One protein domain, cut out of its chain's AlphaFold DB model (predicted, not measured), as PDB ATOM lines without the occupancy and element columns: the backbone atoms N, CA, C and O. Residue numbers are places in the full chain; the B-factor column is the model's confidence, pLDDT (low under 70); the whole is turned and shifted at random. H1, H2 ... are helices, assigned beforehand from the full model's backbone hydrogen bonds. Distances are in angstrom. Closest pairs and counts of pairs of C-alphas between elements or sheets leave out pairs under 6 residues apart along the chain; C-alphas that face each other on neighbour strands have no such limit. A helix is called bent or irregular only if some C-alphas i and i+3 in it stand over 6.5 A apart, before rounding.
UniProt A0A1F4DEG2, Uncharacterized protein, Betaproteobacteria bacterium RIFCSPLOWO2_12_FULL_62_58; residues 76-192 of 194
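AT A GLANCE: This is residues 76 to 192 of the 194 residues of an uncharacterized protein of Betaproteobacteria bacterium RIFCSPLOWO2_12_FULL_62_58 (UniProt A0A1F4DEG2). Three long helices, H1, H2 and H3, lie side by side in an up-and-down bundle, their centres making a triangle, and a shorter fourth helix, H4, sits at one end and folds back slantwise over the last residues of H1 and H3. The four together are a bundle in which each helix runs against the one before it in the chain. The printed part has 117 residues with four named helices, in the order H1, H2, H3, H4, and no named strand; the class is all helix. The whole is elongated, spanning 50 by 28 by 22 A, and only just compact, close to loose, with a radius of gyration of the C-alphas of 16.0 A.

HOW THE PARTS SIT: The longest helix, H2, residues 105 to 132, touches H3, residues 139 to 163, at a shallow tilt of 21 degrees, opposite ways; their closest C-alphas, of Val 120 and Ser 156, are 4.9 A apart. H2 also touches H1, residues 76 to 95, at a shallow tilt of 24 degrees, opposite ways, with the closest C-alphas, of Val 83 and Leu 126, 5.7 A apart. H1 and H3 run the same way at 28 degrees, a shallow tilt, and are close but not clearly touching: their closest C-alphas, of Trp 87 and Ala 152, are 7.9 A apart. H4, residues 175 to 191, touches H3 at residues 159 to 163 of H3 alone, at a shallow tilt of 24 degrees, opposite ways; the closest C-alphas, of Thr 163 and Ile 182, are 5.6 A apart. H4 touches H1 with residues 186 to 190 alone, at residues 94 to 95 of H1, at a steep tilt of 53 degrees, opposite ways; the closest C-alphas, of Ala 95 and Arg 190, are 5.1 A apart. H2 and H4 are close but not clearly touching, with the C-alphas of Pro 105 and Tyr 175 closest at 7.2 A. H1 and H2, H2 and H3, and H3 and H4 are helical hairpins. Every O i to N i+4 pair is within hydrogen-bond range in H1 and H2, against 20 of 21 in H3 and 12 of 13 in H4.

IN THESE COORDINATES: H2 is 40.3 A from first to last C-alpha, H3 35.8 A, H1 28.5 A and H4 23.9 A. C-alpha 76, where H1 begins, is at (161.662, 162.752, 120.114). H2 begins at C-alpha 105, at (167.807, 145.912, 157.146), and H4 ends at C-alpha 191, at (157.722, 168.218, 151.184). H4 is neither bent nor irregular, but only just: C-alphas 176 and 179 are 6.1 A apart.

THE WHOLE: The two C-alphas farthest apart, of Gln 138 and Asp 172, are 51.2 A apart. The printed part has no cut. The link from H3 to H4, 11 residues, is long; those from H1 to H2 and from H2 to H3 are short. The mean pLDDT of the printed part is 88.7, and residues 100 to 102, 169 to 170 and 192 are under 70.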
ATOM      1  N   ALA A  76     160.889 162.027 119.110       93.94
ATOM      2  CA  ALA A  76     161.662 162.752 120.114       93.94
ATOM      3  C   ALA A  76     160.852 163.036 121.391       93.94
ATOM      4  O   ALA A  76     161.323 162.783 122.501       93.94
ATOM      5  N   ILE A  77     159.607 163.510 121.245       93.31
ATOM      6  CA  ILE A  77     158.699 163.750 122.380       93.31
ATOM      7  C   ILE A  77     158.449 162.454 123.151       93.31
ATOM      8  O   ILE A  77     158.544 162.446 124.377       93.31
ATOM      9  N   LYS A  78     158.155 161.352 122.450       94.94
ATOM     10  CA  LYS A  78     157.912 160.048 123.084       94.94
ATOM     11  C   LYS A  78     159.121 159.572 123.883       94.94
ATOM     12  O   LYS A  78     158.944 159.088 124.997       94.94
ATOM     13  N   GLU A  79     160.327 159.712 123.341       94.62
ATOM     14  CA  GLU A  79     161.555 159.283 124.015       94.62
ATOM     15  C   GLU A  79     161.824 160.086 125.287       94.62
ATOM     16  O   GLU A  79     162.022 159.492 126.348       94.62
ATOM     17  N   ILE A  80     161.774 161.417 125.206       94.31
ATOM     18  CA  ILE A  80     161.992 162.294 126.365       94.31
ATOM     19  C   ILE A  80     160.917 162.042 127.427       94.31
ATOM     20  O   ILE A  80     161.234 161.853 128.601       94.31
ATOM     21  N   TYR A  81     159.648 161.964 127.019       94.31
ATOM     22  CA  TYR A  81     158.530 161.725 127.931       94.31
ATOM     23  C   TYR A  81     158.614 160.356 128.619       94.31
ATOM     24  O   TYR A  81     158.339 160.241 129.812       94.31
ATOM     25  N   ALA A  82     159.040 159.312 127.904       94.88
ATOM     26  CA  ALA A  82     159.224 157.988 128.489       94.88
ATOM     27  C   ALA A  82     160.298 157.984 129.587       94.88
ATOM     28  O   ALA A  82     160.121 157.323 130.610       94.88
ATOM     29  N   VAL A  83     161.399 158.718 129.401       95.69
ATOM     30  CA  VAL A  83     162.448 158.830 130.427       95.69
ATOM     31  C   VAL A  83     161.991 159.710 131.592       95.69
ATOM     32  O   VAL A  83     162.184 159.332 132.745       95.69
ATOM     33  N   ALA A  84     161.301 160.819 131.313       93.31
ATOM     34  CA  ALA A  84     160.721 161.680 132.343       93.31
ATOM     35  C   ALA A  84     159.734 160.919 133.247       93.31
ATOM     36  O   ALA A  84     159.801 161.039 134.469       93.31
ATOM     37  N   ASN A  85     158.877 160.069 132.672       94.31
ATOM     38  CA  ASN A  85     157.971 159.224 133.453       94.31
ATOM     39  C   ASN A  85     158.722 158.220 134.328       94.31
ATOM     40  O   ASN A  85     158.376 158.064 135.492       94.31
ATOM     41  N   LYS A  86     159.777 157.576 133.812       95.94
ATOM     42  CA  LYS A  86     160.611 156.676 134.627       95.94
ATOM     43  C   LYS A  86     161.246 157.412 135.806       95.94
ATOM     44  O   LYS A  86     161.281 156.882 136.914       95.94
ATOM     45  N   TRP A  87     161.724 158.636 135.580       96.44
ATOM     46  CA  TRP A  87     162.264 159.479 136.645       96.44
ATOM     47  C   TRP A  87     161.187 159.796 137.690       96.44
ATOM     48  O   TRP A  87     161.412 159.630 138.887       96.44
ATOM     49  N   GLN A  88     159.986 160.168 137.241       93.44
ATOM     50  CA  GLN A  88     158.853 160.458 138.118       93.44
ATOM     51  C   GLN A  88     158.391 159.224 138.911       93.44
ATOM     52  O   GLN A  88     158.074 159.336 140.092       93.44
ATOM     53  N   GLU A  89     158.364 158.040 138.303       93.25
ATOM     54  CA  GLU A  89     158.045 156.788 138.994       93.25
ATOM     55  C   GLU A  89     159.042 156.499 140.120       93.25
ATOM     56  O   GLU A  89     158.636 156.112 141.217       93.25
ATOM     57  N   LEU A  90     160.338 156.721 139.879       93.94
ATOM     58  CA  LEU A  90     161.372 156.593 140.906       93.94
ATOM     59  C   LEU A  90     161.194 157.636 142.009       93.94
ATOM     60  O   LEU A  90     161.221 157.276 143.186       93.94
ATOM     61  N   PHE A  91     160.935 158.893 141.645       92.19
ATOM     62  CA  PHE A  91     160.625 159.956 142.598       92.19
ATOM     63  C   PHE A  91     159.457 159.559 143.513       92.19
ATOM     64  O   PHE A  91     159.580 159.625 144.733       92.19
ATOM     65  N   LEU A  92     158.349 159.068 142.949       90.75
ATOM     66  CA  LEU A  92     157.173 158.647 143.719       90.75
ATOM     67  C   LEU A  92     157.467 157.445 144.627       90.75
ATOM     68  O   LEU A  92     156.996 157.398 145.764       90.75
ATOM     69  N   GLN A  93     158.269 156.484 144.160       90.94
ATOM     70  CA  GLN A  93     158.702 155.349 144.979       90.94
ATOM     71  C   GLN A  93     159.589 155.782 146.149       90.94
ATOM     72  O   GLN A  93     159.492 155.209 147.237       90.94
ATOM     73  N   ILE A  94     160.445 156.785 145.947       90.56
ATOM     74  CA  ILE A  94     161.284 157.350 147.004       90.56
ATOM     75  C   ILE A  94     160.416 158.161 147.971       90.56
ATOM     76  O   ILE A  94     160.480 157.920 149.171       90.56
ATOM     77  N   ALA A  95     159.535 159.034 147.489       89.00
ATOM     78  CA  ALA A  95     158.727 159.942 148.308       89.00
ATOM     79  C   ALA A  95     157.493 159.295 148.985       89.00
ATOM     80  O   ALA A  95     156.729 159.982 149.667       89.00
ATOM     81  N   GLN A  96     157.265 157.984 148.817       86.50
ATOM     82  CA  GLN A  96     156.089 157.296 149.374       86.50
ATOM     83  C   GLN A  96     155.977 157.469 150.916       86.50
ATOM     84  O   GLN A  96     156.944 157.177 151.628       86.50
ATOM     85  N   PRO A  97     154.810 157.869 151.470       78.56
ATOM     86  CA  PRO A  97     154.662 158.172 152.902       78.56
ATOM     87  C   PRO A  97     154.899 156.989 153.845       78.56
ATOM     88  O   PRO A  97     155.341 157.183 154.966       78.56
ATOM     89  N   ASN A  98     154.599 155.769 153.393       75.50
ATOM     90  CA  ASN A  98     154.723 154.546 154.184       75.50
ATOM     91  C   ASN A  98     155.451 153.488 153.345       75.50
ATOM     92  O   ASN A  98     154.793 152.690 152.669       75.50
ATOM     93  N   PRO A  99     156.796 153.485 153.313       72.62
ATOM     94  CA  PRO A  99     157.527 152.453 152.595       72.62
ATOM     95  C   PRO A  99     157.213 151.078 153.204       72.62
ATOM     96  O   PRO A  99     157.007 150.967 154.415       72.62
ATOM     97  N   PRO A 100     157.203 149.993 152.416       67.50
ATOM     98  CA  PRO A 100     157.010 148.666 152.977       67.50
ATOM     99  C   PRO A 100     158.230 148.303 153.843       67.50
ATOM    100  O   PRO A 100     159.281 147.929 153.330       67.50
ATOM    101  N   MET A 101     158.077 148.429 155.165       62.16
ATOM    102  CA  MET A 101     159.106 148.192 156.197       62.16
ATOM    103  C   MET A 101     159.337 146.707 156.532       62.16
ATOM    104  O   MET A 101     160.064 146.386 157.460       62.16
ATOM    105  N   LYS A 102     158.729 145.763 155.805       67.69
ATOM    106  CA  LYS A 102     158.784 144.327 156.154       67.69
ATOM    107  C   LYS A 102     160.032 143.593 155.638       67.69
ATOM    108  O   LYS A 102     159.992 142.375 155.489       67.69
ATOM    109  N   MET A 103     161.110 144.303 155.310       78.62
ATOM    110  CA  MET A 103     162.335 143.693 154.779       78.62
ATOM    111  C   MET A 103     163.454 143.696 155.827       78.62
ATOM    112  O   MET A 103     163.519 144.625 156.628       78.62
ATOM    113  N   PRO A 104     164.357 142.699 155.802       87.69
ATOM    114  CA  PRO A 104     165.610 142.755 156.546       87.69
ATOM    115  C   PRO A 104     166.383 144.064 156.270       87.69
ATOM    116  O   PRO A 104     166.393 144.505 155.113       87.69
ATOM    117  N   PRO A 105     167.062 144.653 157.276       85.25
ATOM    118  CA  PRO A 105     167.807 145.912 157.146       85.25
ATOM    119  C   PRO A 105     168.750 145.969 155.936       85.25
ATOM    120  O   PRO A 105     168.725 146.927 155.166       85.25
ATOM    121  N   GLU A 106     169.516 144.908 155.688       85.75
ATOM    122  CA  GLU A 106     170.425 144.812 154.538       85.75
ATOM    123  C   GLU A 106     169.704 144.957 153.189       85.75
ATOM    124  O   GLU A 106     170.136 145.700 152.305       85.75
ATOM    125  N   LEU A 107     168.567 144.271 153.030       86.81
ATOM    126  CA  LEU A 107     167.773 144.312 151.801       86.81
ATOM    127  C   LEU A 107     167.087 145.667 151.623       86.81
ATOM    128  O   LEU A 107     166.963 146.157 150.498       86.81
ATOM    129  N   GLN A 108     166.674 146.292 152.723       87.25
ATOM    130  CA  GLN A 108     166.100 147.630 152.708       87.25
ATOM    131  C   GLN A 108     167.138 148.684 152.303       87.25
ATOM    132  O   GLN A 108     166.853 149.516 151.439       87.25
ATOM    133  N   LEU A 109     168.350 148.610 152.858       87.19
ATOM    134  CA  LEU A 109     169.458 149.491 152.495       87.19
ATOM    135  C   LEU A 109     169.818 149.342 151.013       87.19
ATOM    136  O   LEU A 109     169.864 150.333 150.285       87.19
ATOM    137  N   ARG A 110     169.980 148.099 150.539       88.62
ATOM    138  CA  ARG A 110     170.272 147.814 149.128       88.62
ATOM    139  C   ARG A 110     169.187 148.351 148.198       88.62
ATOM    140  O   ARG A 110     169.497 148.863 147.124       88.62
ATOM    141  N   ARG A 111     167.915 148.262 148.598       89.38
ATOM    142  CA  ARG A 111     166.812 148.855 147.834       89.38
ATOM    143  C   ARG A 111     166.953 150.371 147.734       89.38
ATOM    144  O   ARG A 111     166.819 150.891 146.631       89.38
ATOM    145  N   TYR A 112     167.198 151.071 148.840       89.88
ATOM    146  CA  TYR A 112     167.337 152.528 148.807       89.88
ATOM    147  C   TYR A 112     168.559 152.979 148.009       89.88
ATOM    148  O   TYR A 112     168.440 153.918 147.227       89.88
ATOM    149  N   LEU A 113     169.681 152.266 148.124       90.75
ATOM    150  CA  LEU A 113     170.866 152.528 147.313       90.75
ATOM    151  C   LEU A 113     170.561 152.377 145.817       90.75
ATOM    152  O   LEU A 113     170.844 153.281 145.036       90.75
ATOM    153  N   ASN A 114     169.911 151.275 145.425       92.69
ATOM    154  CA  ASN A 114     169.494 151.057 144.039       92.69
ATOM    155  C   ASN A 114     168.536 152.152 143.552       92.69
ATOM    156  O   ASN A 114     168.650 152.601 142.415       92.69
ATOM    157  N   LEU A 115     167.581 152.577 144.387       93.25
ATOM    158  CA  LEU A 115     166.667 153.665 144.041       93.25
ATOM    159  C   LEU A 115     167.432 154.969 143.815       93.25
ATOM    160  O   LEU A 115     167.217 155.597 142.787       93.25
ATOM    161  N   ALA A 116     168.350 155.341 144.708       93.06
ATOM    162  CA  ALA A 116     169.136 156.566 144.588       93.06
ATOM    163  C   ALA A 116     170.035 156.562 143.339       93.06
ATOM    164  O   ALA A 116     170.033 157.520 142.573       93.06
ATOM    165  N   GLN A 117     170.747 155.459 143.089       94.62
ATOM    166  CA  GLN A 117     171.601 155.309 141.905       94.62
ATOM    167  C   GLN A 117     170.793 155.355 140.605       94.62
ATOM    168  O   GLN A 117     171.169 156.051 139.663       94.62
ATOM    169  N   ASN A 118     169.661 154.646 140.553       96.56
ATOM    170  CA  ASN A 118     168.782 154.686 139.387       96.56
ATOM    171  C   ASN A 118     168.153 156.067 139.201       96.56
ATOM    172  O   ASN A 118     167.963 156.489 138.067       96.56
ATOM    173  N   PHE A 119     167.847 156.780 140.283       95.62
ATOM    174  CA  PHE A 119     167.267 158.114 140.213       95.62
ATOM    175  C   PHE A 119     168.222 159.102 139.533       95.62
ATOM    176  O   PHE A 119     167.821 159.763 138.577       95.62
ATOM    177  N   VAL A 120     169.502 159.101 139.928       96.38
ATOM    178  CA  VAL A 120     170.565 159.882 139.265       96.38
ATOM    179  C   VAL A 120     170.742 159.449 137.813       96.38
ATOM    180  O   VAL A 120     170.710 160.280 136.911       96.38
ATOM    181  N   LYS A 121     170.866 158.141 137.566       97.00
ATOM    182  CA  LYS A 121     171.080 157.614 136.215       97.00
ATOM    183  C   LYS A 121     169.953 157.988 135.251       97.00
ATOM    184  O   LYS A 121     170.214 158.358 134.115       97.00
ATOM    185  N   VAL A 122     168.696 157.901 135.684       96.75
ATOM    186  CA  VAL A 122     167.558 158.246 134.821       96.75
ATOM    187  C   VAL A 122     167.486 159.762 134.579       96.75
ATOM    188  O   VAL A 122     167.080 160.178 133.494       96.75
ATOM    189  N   ALA A 123     167.918 160.595 135.531       95.44
ATOM    190  CA  ALA A 123     168.049 162.039 135.316       95.44
ATOM    191  C   ALA A 123     169.165 162.384 134.305       95.44
ATOM    192  O   ALA A 123     169.003 163.267 133.456       95.44
ATOM    193  N   GLU A 124     170.273 161.641 134.335       96.50
ATOM    194  CA  GLU A 124     171.325 161.722 133.319       96.50
ATOM    195  C   GLU A 124     170.798 161.285 131.942       96.50
ATOM    196  O   GLU A 124     170.930 162.033 130.970       96.50
ATOM    197  N   ASP A 125     170.119 160.135 131.862       96.25
ATOM    198  CA  ASP A 125     169.498 159.637 130.627       96.25
ATOM    199  C   ASP A 125     168.515 160.664 130.041       96.25
ATOM    200  O   ASP A 125     168.456 160.847 128.825       96.25
ATOM    201  N   LEU A 126     167.760 161.370 130.891       94.75
ATOM    202  CA  LEU A 126     166.849 162.436 130.474       94.75
ATOM    203  C   LEU A 126     167.609 163.601 129.835       94.75
ATOM    204  O   LEU A 126     167.183 164.122 128.802       94.75
ATOM    205  N   SER A 127     168.741 163.992 130.416       93.88
ATOM    206  CA  SER A 127     169.598 165.057 129.888       93.88
ATOM    207  C   SER A 127     170.216 164.661 128.545       93.88
ATOM    208  O   SER A 127     170.173 165.440 127.589       93.88
ATOM    209  N   VAL A 128     170.714 163.426 128.436       94.81
ATOM    210  CA  VAL A 128     171.249 162.865 127.186       94.81
ATOM    211  C   VAL A 128     170.166 162.826 126.110       94.81
ATOM    212  O   VAL A 128     170.363 163.363 125.022       94.81
ATOM    213  N   LYS A 129     168.989 162.273 126.420       93.81
ATOM    214  CA  LYS A 129     167.879 162.174 125.464       93.81
ATOM    215  C   LYS A 129     167.322 163.523 125.044       93.81
ATOM    216  O   LYS A 129     166.947 163.674 123.883       93.81
ATOM    217  N   SER A 130     167.298 164.499 125.947       92.06
ATOM    218  CA  SER A 130     166.904 165.867 125.612       92.06
ATOM    219  C   SER A 130     167.902 166.490 124.638       92.06
ATOM    220  O   SER A 130     167.496 166.993 123.592       92.06
ATOM    221  N   ARG A 131     169.205 166.386 124.925       93.38
ATOM    222  CA  ARG A 131     170.274 166.911 124.064       93.38
ATOM    223  C   ARG A 131     170.265 166.272 122.677       93.38
ATOM    224  O   ARG A 131     170.306 166.986 121.680       93.38
ATOM    225  N   ASP A 132     170.198 164.944 122.611       93.44
ATOM    226  CA  ASP A 132     170.276 164.199 121.350       93.44
ATOM    227  C   ASP A 132     169.086 164.509 120.419       93.44
ATOM    228  O   ASP A 132     169.198 164.390 119.201       93.44
ATOM    229  N   ASN A 133     167.966 164.970 120.984       93.38
ATOM    230  CA  ASN A 133     166.766 165.346 120.243       93.38
ATOM    231  C   ASN A 133     166.551 166.866 120.117       93.38
ATOM    232  O   ASN A 133     165.530 167.288 119.573       93.38
ATOM    233  N   ALA A 134     167.487 167.701 120.585       91.69
ATOM    234  CA  ALA A 134     167.316 169.156 120.659       91.69
ATOM    235  C   ALA A 134     166.967 169.796 119.303       91.69
ATOM    236  O   ALA A 134     166.149 170.709 119.236       91.69
ATOM    237  N   ILE A 135     167.531 169.263 118.214       91.88
ATOM    238  CA  ILE A 135     167.338 169.758 116.843       91.88
ATOM    239  C   ILE A 135     165.881 169.703 116.357       91.88
ATOM    240  O   ILE A 135     165.529 170.402 115.411       91.88
ATOM    241  N   PHE A 136     165.034 168.882 116.985       92.06
ATOM    242  CA  PHE A 136     163.630 168.713 116.601       92.06
ATOM    243  C   PHE A 136     162.686 169.679 117.326       92.06
ATOM    244  O   PHE A 136     161.478 169.683 117.067       92.06
ATOM    245  N   PHE A 137     163.212 170.494 118.240       91.44
ATOM    246  CA  PHE A 137     162.435 171.425 119.043       91.44
ATOM    247  C   PHE A 137     162.786 172.870 118.715       91.44
ATOM    248  O   PHE A 137     163.918 173.220 118.396       91.44
ATOM    249  N   GLN A 138     161.786 173.738 118.845       92.19
ATOM    250  CA  GLN A 138     162.024 175.174 118.910       92.19
ATOM    251  C   GLN A 138     162.718 175.513 120.231       92.19
ATOM    252  O   GLN A 138     162.438 174.879 121.252       92.19
ATOM    253  N   GLN A 139     163.563 176.544 120.211       91.50
ATOM    254  CA  GLN A 139     164.354 176.980 121.364       91.50
ATOM    255  C   GLN A 139     163.504 177.138 122.635       91.50
ATOM    256  O   GLN A 139     163.846 176.579 123.670       91.50
ATOM    257  N   GLU A 140     162.349 177.802 122.541       93.50
ATOM    258  CA  GLU A 140     161.444 178.019 123.679       93.50
ATOM    259  C   GLU A 140     160.948 176.705 124.305       93.50
ATOM    260  O   GLU A 140     160.905 176.560 125.526       93.50
ATOM    261  N   SER A 141     160.599 175.717 123.473       91.06
ATOM    262  CA  SER A 141     160.168 174.396 123.949       91.06
ATOM    263  C   SER A 141     161.333 173.627 124.568       91.06
ATOM    264  O   SER A 141     161.181 173.003 125.618       91.06
ATOM    265  N   TYR A 142     162.503 173.685 123.929       93.38
ATOM    266  CA  TYR A 142     163.698 173.002 124.402       93.38
ATOM    267  C   TYR A 142     164.177 173.549 125.750       93.38
ATOM    268  O   TYR A 142     164.532 172.774 126.631       93.38
ATOM    269  N   GLU A 143     164.113 174.863 125.965       93.69
ATOM    270  CA  GLU A 143     164.486 175.485 127.239       93.69
ATOM    271  C   GLU A 143     163.639 175.006 128.420       93.69
ATOM    272  O   GLU A 143     164.140 174.927 129.542       93.69
ATOM    273  N   ILE A 144     162.360 174.694 128.195       93.06
ATOM    274  CA  ILE A 144     161.485 174.133 129.231       93.06
ATOM    275  C   ILE A 144     161.921 172.701 129.560       93.06
ATOM    276  O   ILE A 144     162.065 172.355 130.732       93.06
ATOM    277  N   ILE A 145     162.182 171.889 128.531       92.38
ATOM    278  CA  ILE A 145     162.653 170.506 128.687       92.38
ATOM    279  C   ILE A 145     164.003 170.481 129.414       92.38
ATOM    280  O   ILE A 145     164.179 169.729 130.369       92.38
ATOM    281  N   ALA A 146     164.939 171.340 129.008       92.38
ATOM    282  CA  ALA A 146     166.257 171.446 129.620       92.38
ATOM    283  C   ALA A 146     166.168 171.897 131.084       92.38
ATOM    284  O   ALA A 146     166.839 171.322 131.935       92.38
ATOM    285  N   ARG A 147     165.305 172.873 131.404       93.31
ATOM    286  CA  ARG A 147     165.052 173.288 132.795       93.31
ATOM    287  C   ARG A 147     164.522 172.149 133.655       93.31
ATOM    288  O   ARG A 147     165.002 171.971 134.770       93.31
ATOM    289  N   PHE A 148     163.582 171.367 133.131       92.19
ATOM    290  CA  PHE A 148     163.101 170.173 133.819       92.19
ATOM    291  C   PHE A 148     164.226 169.147 134.029       92.19
ATOM    292  O   PHE A 148     164.387 168.654 135.140       92.19
ATOM    293  N   GLY A 149     165.038 168.874 133.003       92.31
ATOM    294  CA  GLY A 149     166.180 167.960 133.102       92.31
ATOM    295  C   GLY A 149     167.222 168.395 134.138       92.31
ATOM    296  O   GLY A 149     167.666 167.571 134.931       92.31
ATOM    297  N   MET A 150     167.554 169.689 134.186       93.00
ATOM    298  CA  MET A 150     168.456 170.251 135.199       93.00
ATOM    299  C   MET A 150     167.886 170.085 136.609       93.00
ATOM    300  O   MET A 150     168.562 169.540 137.473       93.00
ATOM    301  N   ALA A 151     166.623 170.462 136.825       92.44
ATOM    302  CA  ALA A 151     165.974 170.307 138.125       92.44
ATOM    303  C   ALA A 151     165.895 168.834 138.563       92.44
ATOM    304  O   ALA A 151     166.115 168.519 139.731       92.44
ATOM    305  N   ALA A 152     165.613 167.926 137.625       92.81
ATOM    306  CA  ALA A 152     165.594 166.491 137.875       92.81
ATOM    307  C   ALA A 152     166.975 165.973 138.305       92.81
ATOM    308  O   ALA A 152     167.069 165.223 139.276       92.81
ATOM    309  N   MET A 153     168.037 166.404 137.619       94.81
ATOM    310  CA  MET A 153     169.416 166.037 137.942       94.81
ATOM    311  C   MET A 153     169.840 166.571 139.310       94.81
ATOM    312  O   MET A 153     170.311 165.796 140.141       94.81
ATOM    313  N   ASP A 154     169.607 167.858 139.575       94.19
ATOM    314  CA  ASP A 154     169.950 168.501 140.846       94.19
ATOM    315  C   ASP A 154     169.281 167.786 142.022       94.19
ATOM    316  O   ASP A 154     169.930 167.458 143.018       94.19
ATOM    317  N   LEU A 155     167.990 167.472 141.885       92.75
ATOM    318  CA  LEU A 155     167.226 166.773 142.910       92.75
ATOM    319  C   LEU A 155     167.739 165.344 143.138       92.75
ATOM    320  O   LEU A 155     167.865 164.897 144.281       92.75
ATOM    321  N   SER A 156     168.043 164.619 142.060       93.75
ATOM    322  CA  SER A 156     168.550 163.250 142.145       93.75
ATOM    323  C   SER A 156     169.949 163.179 142.752       93.75
ATOM    324  O   SER A 156     170.190 162.332 143.616       93.75
ATOM    325  N   CYS A 157     170.850 164.080 142.357       93.38
ATOM    326  CA  CYS A 157     172.187 164.195 142.936       93.38
ATOM    327  C   CYS A 157     172.122 164.600 144.408       93.38
ATOM    328  O   CYS A 157     172.748 163.944 145.236       93.38
ATOM    329  N   ALA A 158     171.310 165.602 144.758       92.19
ATOM    330  CA  ALA A 158     171.146 166.035 146.143       92.19
ATOM    331  C   ALA A 158     170.684 164.883 147.046       92.19
ATOM    332  O   ALA A 158     171.279 164.656 148.101       92.19
ATOM    333  N   PHE A 159     169.682 164.110 146.610       91.88
ATOM    334  CA  PHE A 159     169.219 162.939 147.354       91.88
ATOM    335  C   PHE A 159     170.333 161.897 147.533       91.88
ATOM    336  O   PHE A 159     170.538 161.406 148.645       91.88
ATOM    337  N   TYR A 160     171.076 161.568 146.471       93.06
ATOM    338  CA  TYR A 160     172.176 160.603 146.545       93.06
ATOM    339  C   TYR A 160     173.300 161.078 147.474       93.06
ATOM    340  O   TYR A 160     173.742 160.325 148.340       93.06
ATOM    341  N   ASP A 161     173.735 162.328 147.355       91.44
ATOM    342  CA  ASP A 161     174.858 162.871 148.125       91.44
ATOM    343  C   ASP A 161     174.547 162.992 149.619       91.44
ATOM    344  O   ASP A 161     175.421 162.783 150.467       91.44
ATOM    345  N   GLN A 162     173.297 163.318 149.953       89.81
ATOM    346  CA  GLN A 162     172.842 163.462 151.334       89.81
ATOM    347  C   GLN A 162     172.569 162.118 152.016       89.81
ATOM    348  O   GLN A 162     172.593 162.063 153.241       89.81
ATOM    349  N   THR A 163     172.360 161.039 151.253       88.81
ATOM    350  CA  THR A 163     172.061 159.706 151.806       88.81
ATOM    351  C   THR A 163     173.221 158.719 151.694       88.81
ATOM    352  O   THR A 163     173.544 158.033 152.660       88.81
ATOM    353  N   PHE A 164     173.872 158.638 150.536       88.19
ATOM    354  CA  PHE A 164     174.867 157.610 150.219       88.19
ATOM    355  C   PHE A 164     176.234 158.177 149.832       88.19
ATOM    356  O   PHE A 164     177.238 157.513 150.067       88.19
ATOM    357  N   GLY A 165     176.313 159.405 149.310       81.88
ATOM    358  CA  GLY A 165     177.577 160.001 148.852       81.88
ATOM    359  C   GLY A 165     178.625 160.208 149.952       81.88
ATOM    360  O   GLY A 165     179.815 160.303 149.662       81.88
ATOM    361  N   LYS A 166     178.202 160.244 151.222       77.62
ATOM    362  CA  LYS A 166     179.079 160.411 152.396       77.62
ATOM    363  C   LYS A 166     179.271 159.131 153.214       77.62
ATOM    364  O   LYS A 166     179.987 159.161 154.212       77.62
ATOM    365  N   VAL A 167     178.632 158.028 152.822       76.31
ATOM    366  CA  VAL A 167     178.673 156.764 153.563       76.31
ATOM    367  C   VAL A 167     179.651 155.805 152.895       76.31
ATOM    368  O   VAL A 167     179.519 155.476 151.719       76.31
ATOM    369  N   ASP A 168     180.610 155.303 153.669       71.69
ATOM    370  CA  ASP A 168     181.501 154.234 153.226       71.69
ATOM    371  C   ASP A 168     180.776 152.880 153.276       71.69
ATOM    372  O   ASP A 168     180.695 152.233 154.318       71.69
ATOM    373  N   MET A 169     180.244 152.458 152.129       69.56
ATOM    374  CA  MET A 169     179.520 151.190 151.958       69.56
ATOM    375  C   MET A 169     180.431 149.948 152.031       69.56
ATOM    376  O   MET A 169     179.928 148.829 151.958       69.56
ATOM    377  N   SER A 170     181.758 150.120 152.133       69.69
ATOM    378  CA  SER A 170     182.711 149.008 152.292       69.69
ATOM    379  C   SER A 170     182.886 148.556 153.747       69.69
ATOM    380  O   SER A 170     183.487 147.510 153.999       69.69
ATOM    381  N   LYS A 171     182.347 149.326 154.700       73.31
ATOM    382  CA  LYS A 171     182.316 149.017 156.135       73.31
ATOM    383  C   LYS A 171     180.918 148.567 156.547       73.31
ATOM    384  O   LYS A 171     179.952 148.899 155.865       73.31
ATOM    385  N   ASP A 172     180.815 147.867 157.679       70.94
ATOM    386  CA  ASP A 172     179.517 147.520 158.268       70.94
ATOM    387  C   ASP A 172     178.696 148.802 158.501       70.94
ATOM    388  O   ASP A 172     179.111 149.668 159.281       70.94
ATOM    389  N   PRO A 173     177.564 148.978 157.795       73.62
ATOM    390  CA  PRO A 173     176.812 150.217 157.848       73.62
ATOM    391  C   PRO A 173     176.054 150.321 159.172       73.62
ATOM    392  O   PRO A 173     175.317 149.418 159.563       73.62
ATOM    393  N   ASN A 174     176.194 151.463 159.850       81.38
ATOM    394  CA  ASN A 174     175.424 151.766 161.052       81.38
ATOM    395  C   ASN A 174     173.963 152.080 160.684       81.38
ATOM    396  O   ASN A 174     173.609 153.225 160.396       81.38
ATOM    397  N   TYR A 175     173.114 151.050 160.665       80.94
ATOM    398  CA  TYR A 175     171.708 151.162 160.261       80.94
ATOM    399  C   TYR A 175     170.907 152.173 161.095       80.94
ATOM    400  O   TYR A 175     170.014 152.827 160.550       80.94
ATOM    401  N   ASP A 176     171.254 152.336 162.374       79.62
ATOM    402  CA  ASP A 176     170.552 153.222 163.309       79.62
ATOM    403  C   ASP A 176     170.764 154.708 162.988       79.62
ATOM    404  O   ASP A 176     169.914 155.534 163.305       79.62
ATOM    405  N   GLU A 177     171.857 155.058 162.307       82.06
ATOM    406  CA  GLU A 177     172.109 156.421 161.817       82.06
ATOM    407  C   GLU A 177     171.630 156.606 160.371       82.06
ATOM    408  O   GLU A 177     171.107 157.660 159.995       82.06
ATOM    409  N   LEU A 178     171.766 155.561 159.552       84.44
ATOM    410  CA  LEU A 178     171.548 155.627 158.110       84.44
ATOM    411  C   LEU A 178     170.057 155.668 157.744       84.44
ATOM    412  O   LEU A 178     169.658 156.447 156.878       84.44
ATOM    413  N   PHE A 179     169.204 154.882 158.412       88.06
ATOM    414  CA  PHE A 179     167.768 154.887 158.110       88.06
ATOM    415  C   PHE A 179     167.050 156.180 158.509       88.06
ATOM    416  O   PHE A 179     166.278 156.669 157.684       88.06
ATOM    417  N   PRO A 180     167.293 156.785 159.689       88.25
ATOM    418  CA  PRO A 180     166.724 158.093 160.005       88.25
ATOM    419  C   PRO A 180     167.168 159.186 159.030       88.25
ATOM    420  O   PRO A 180     166.359 160.037 158.662       88.25
ATOM    421  N   MET A 181     168.423 159.146 158.571       88.19
ATOM    422  CA  MET A 181     168.928 160.066 157.551       88.19
ATOM    423  C   MET A 181     168.200 159.881 156.213       88.19
ATOM    424  O   MET A 181     167.702 160.855 155.654       88.19
ATOM    425  N   ILE A 182     168.069 158.639 155.728       89.56
ATOM    426  CA  ILE A 182     167.300 158.337 154.510       89.56
ATOM    427  C   ILE A 182     165.854 158.815 154.659       89.56
ATOM    428  O   ILE A 182     165.321 159.435 153.744       89.56
ATOM    429  N   GLU A 183     165.208 158.549 155.793       89.06
ATOM    430  CA  GLU A 183     163.811 158.928 155.998       89.06
ATOM    431  C   GLU A 183     163.624 160.444 156.020       89.06
ATOM    432  O   GLU A 183     162.701 160.960 155.387       89.06
ATOM    433  N   LYS A 184     164.538 161.169 156.673       90.62
ATOM    434  CA  LYS A 184     164.556 162.631 156.661       90.62
ATOM    435  C   LYS A 184     164.619 163.169 155.233       90.62
ATOM    436  O   LYS A 184     163.806 164.023 154.885       90.62
ATOM    437  N   GLU A 185     165.527 162.655 154.405       91.06
ATOM    438  CA  GLU A 185     165.661 163.139 153.028       91.06
ATOM    439  C   GLU A 185     164.495 162.707 152.132       91.06
ATOM    440  O   GLU A 185     164.069 163.466 151.269       91.06
ATOM    441  N   ARG A 186     163.884 161.540 152.369       90.69
ATOM    442  CA  ARG A 186     162.645 161.136 151.675       90.69
ATOM    443  C   ARG A 186     161.480 162.071 151.992       90.69
ATOM    444  O   ARG A 186     160.713 162.420 151.096       90.69
ATOM    445  N   ILE A 187     161.349 162.478 153.254       89.31
ATOM    446  CA  ILE A 187     160.345 163.451 153.695       89.31
ATOM    447  C   ILE A 187     160.645 164.827 153.090       89.31
ATOM    448  O   ILE A 187     159.742 165.445 152.534       89.31
ATOM    449  N   ALA A 188     161.902 165.278 153.112       88.50
ATOM    450  CA  ALA A 188     162.311 166.545 152.505       88.50
ATOM    451  C   ALA A 188     162.074 166.577 150.985       88.50
ATOM    452  O   ALA A 188     161.665 167.599 150.438       88.50
ATOM    453  N   LEU A 189     162.273 165.446 150.305       86.62
ATOM    454  CA  LEU A 189     161.995 165.282 148.880       86.62
ATOM    455  C   LEU A 189     160.490 165.378 148.575       86.62
ATOM    456  O   LEU A 189     160.097 165.965 147.569       86.62
ATOM    457  N   ARG A 190     159.644 164.818 149.448       83.12
ATOM    458  CA  ARG A 190     158.179 164.895 149.347       83.12
ATOM    459  C   ARG A 190     157.656 166.306 149.619       83.12
ATOM    460  O   ARG A 190     156.741 166.757 148.934       83.12
ATOM    461  N   ASP A 191     158.215 166.955 150.635       81.44
ATOM    462  CA  ASP A 191     157.722 168.218 151.184       81.44
ATOM    463  C   ASP A 191     158.429 169.444 150.576       81.44
ATOM    464  O   ASP A 191     158.071 170.578 150.902       81.44
ATOM    465  N   SER A 192     159.410 169.239 149.684       67.94
ATOM    466  CA  SER A 192     160.078 170.329 148.971       67.94
ATOM    467  C   SER A 192     159.052 171.186 148.223       67.94
ATOM    468  O   SER A 192     158.206 170.644 147.500       67.94
TER     469      SER A 192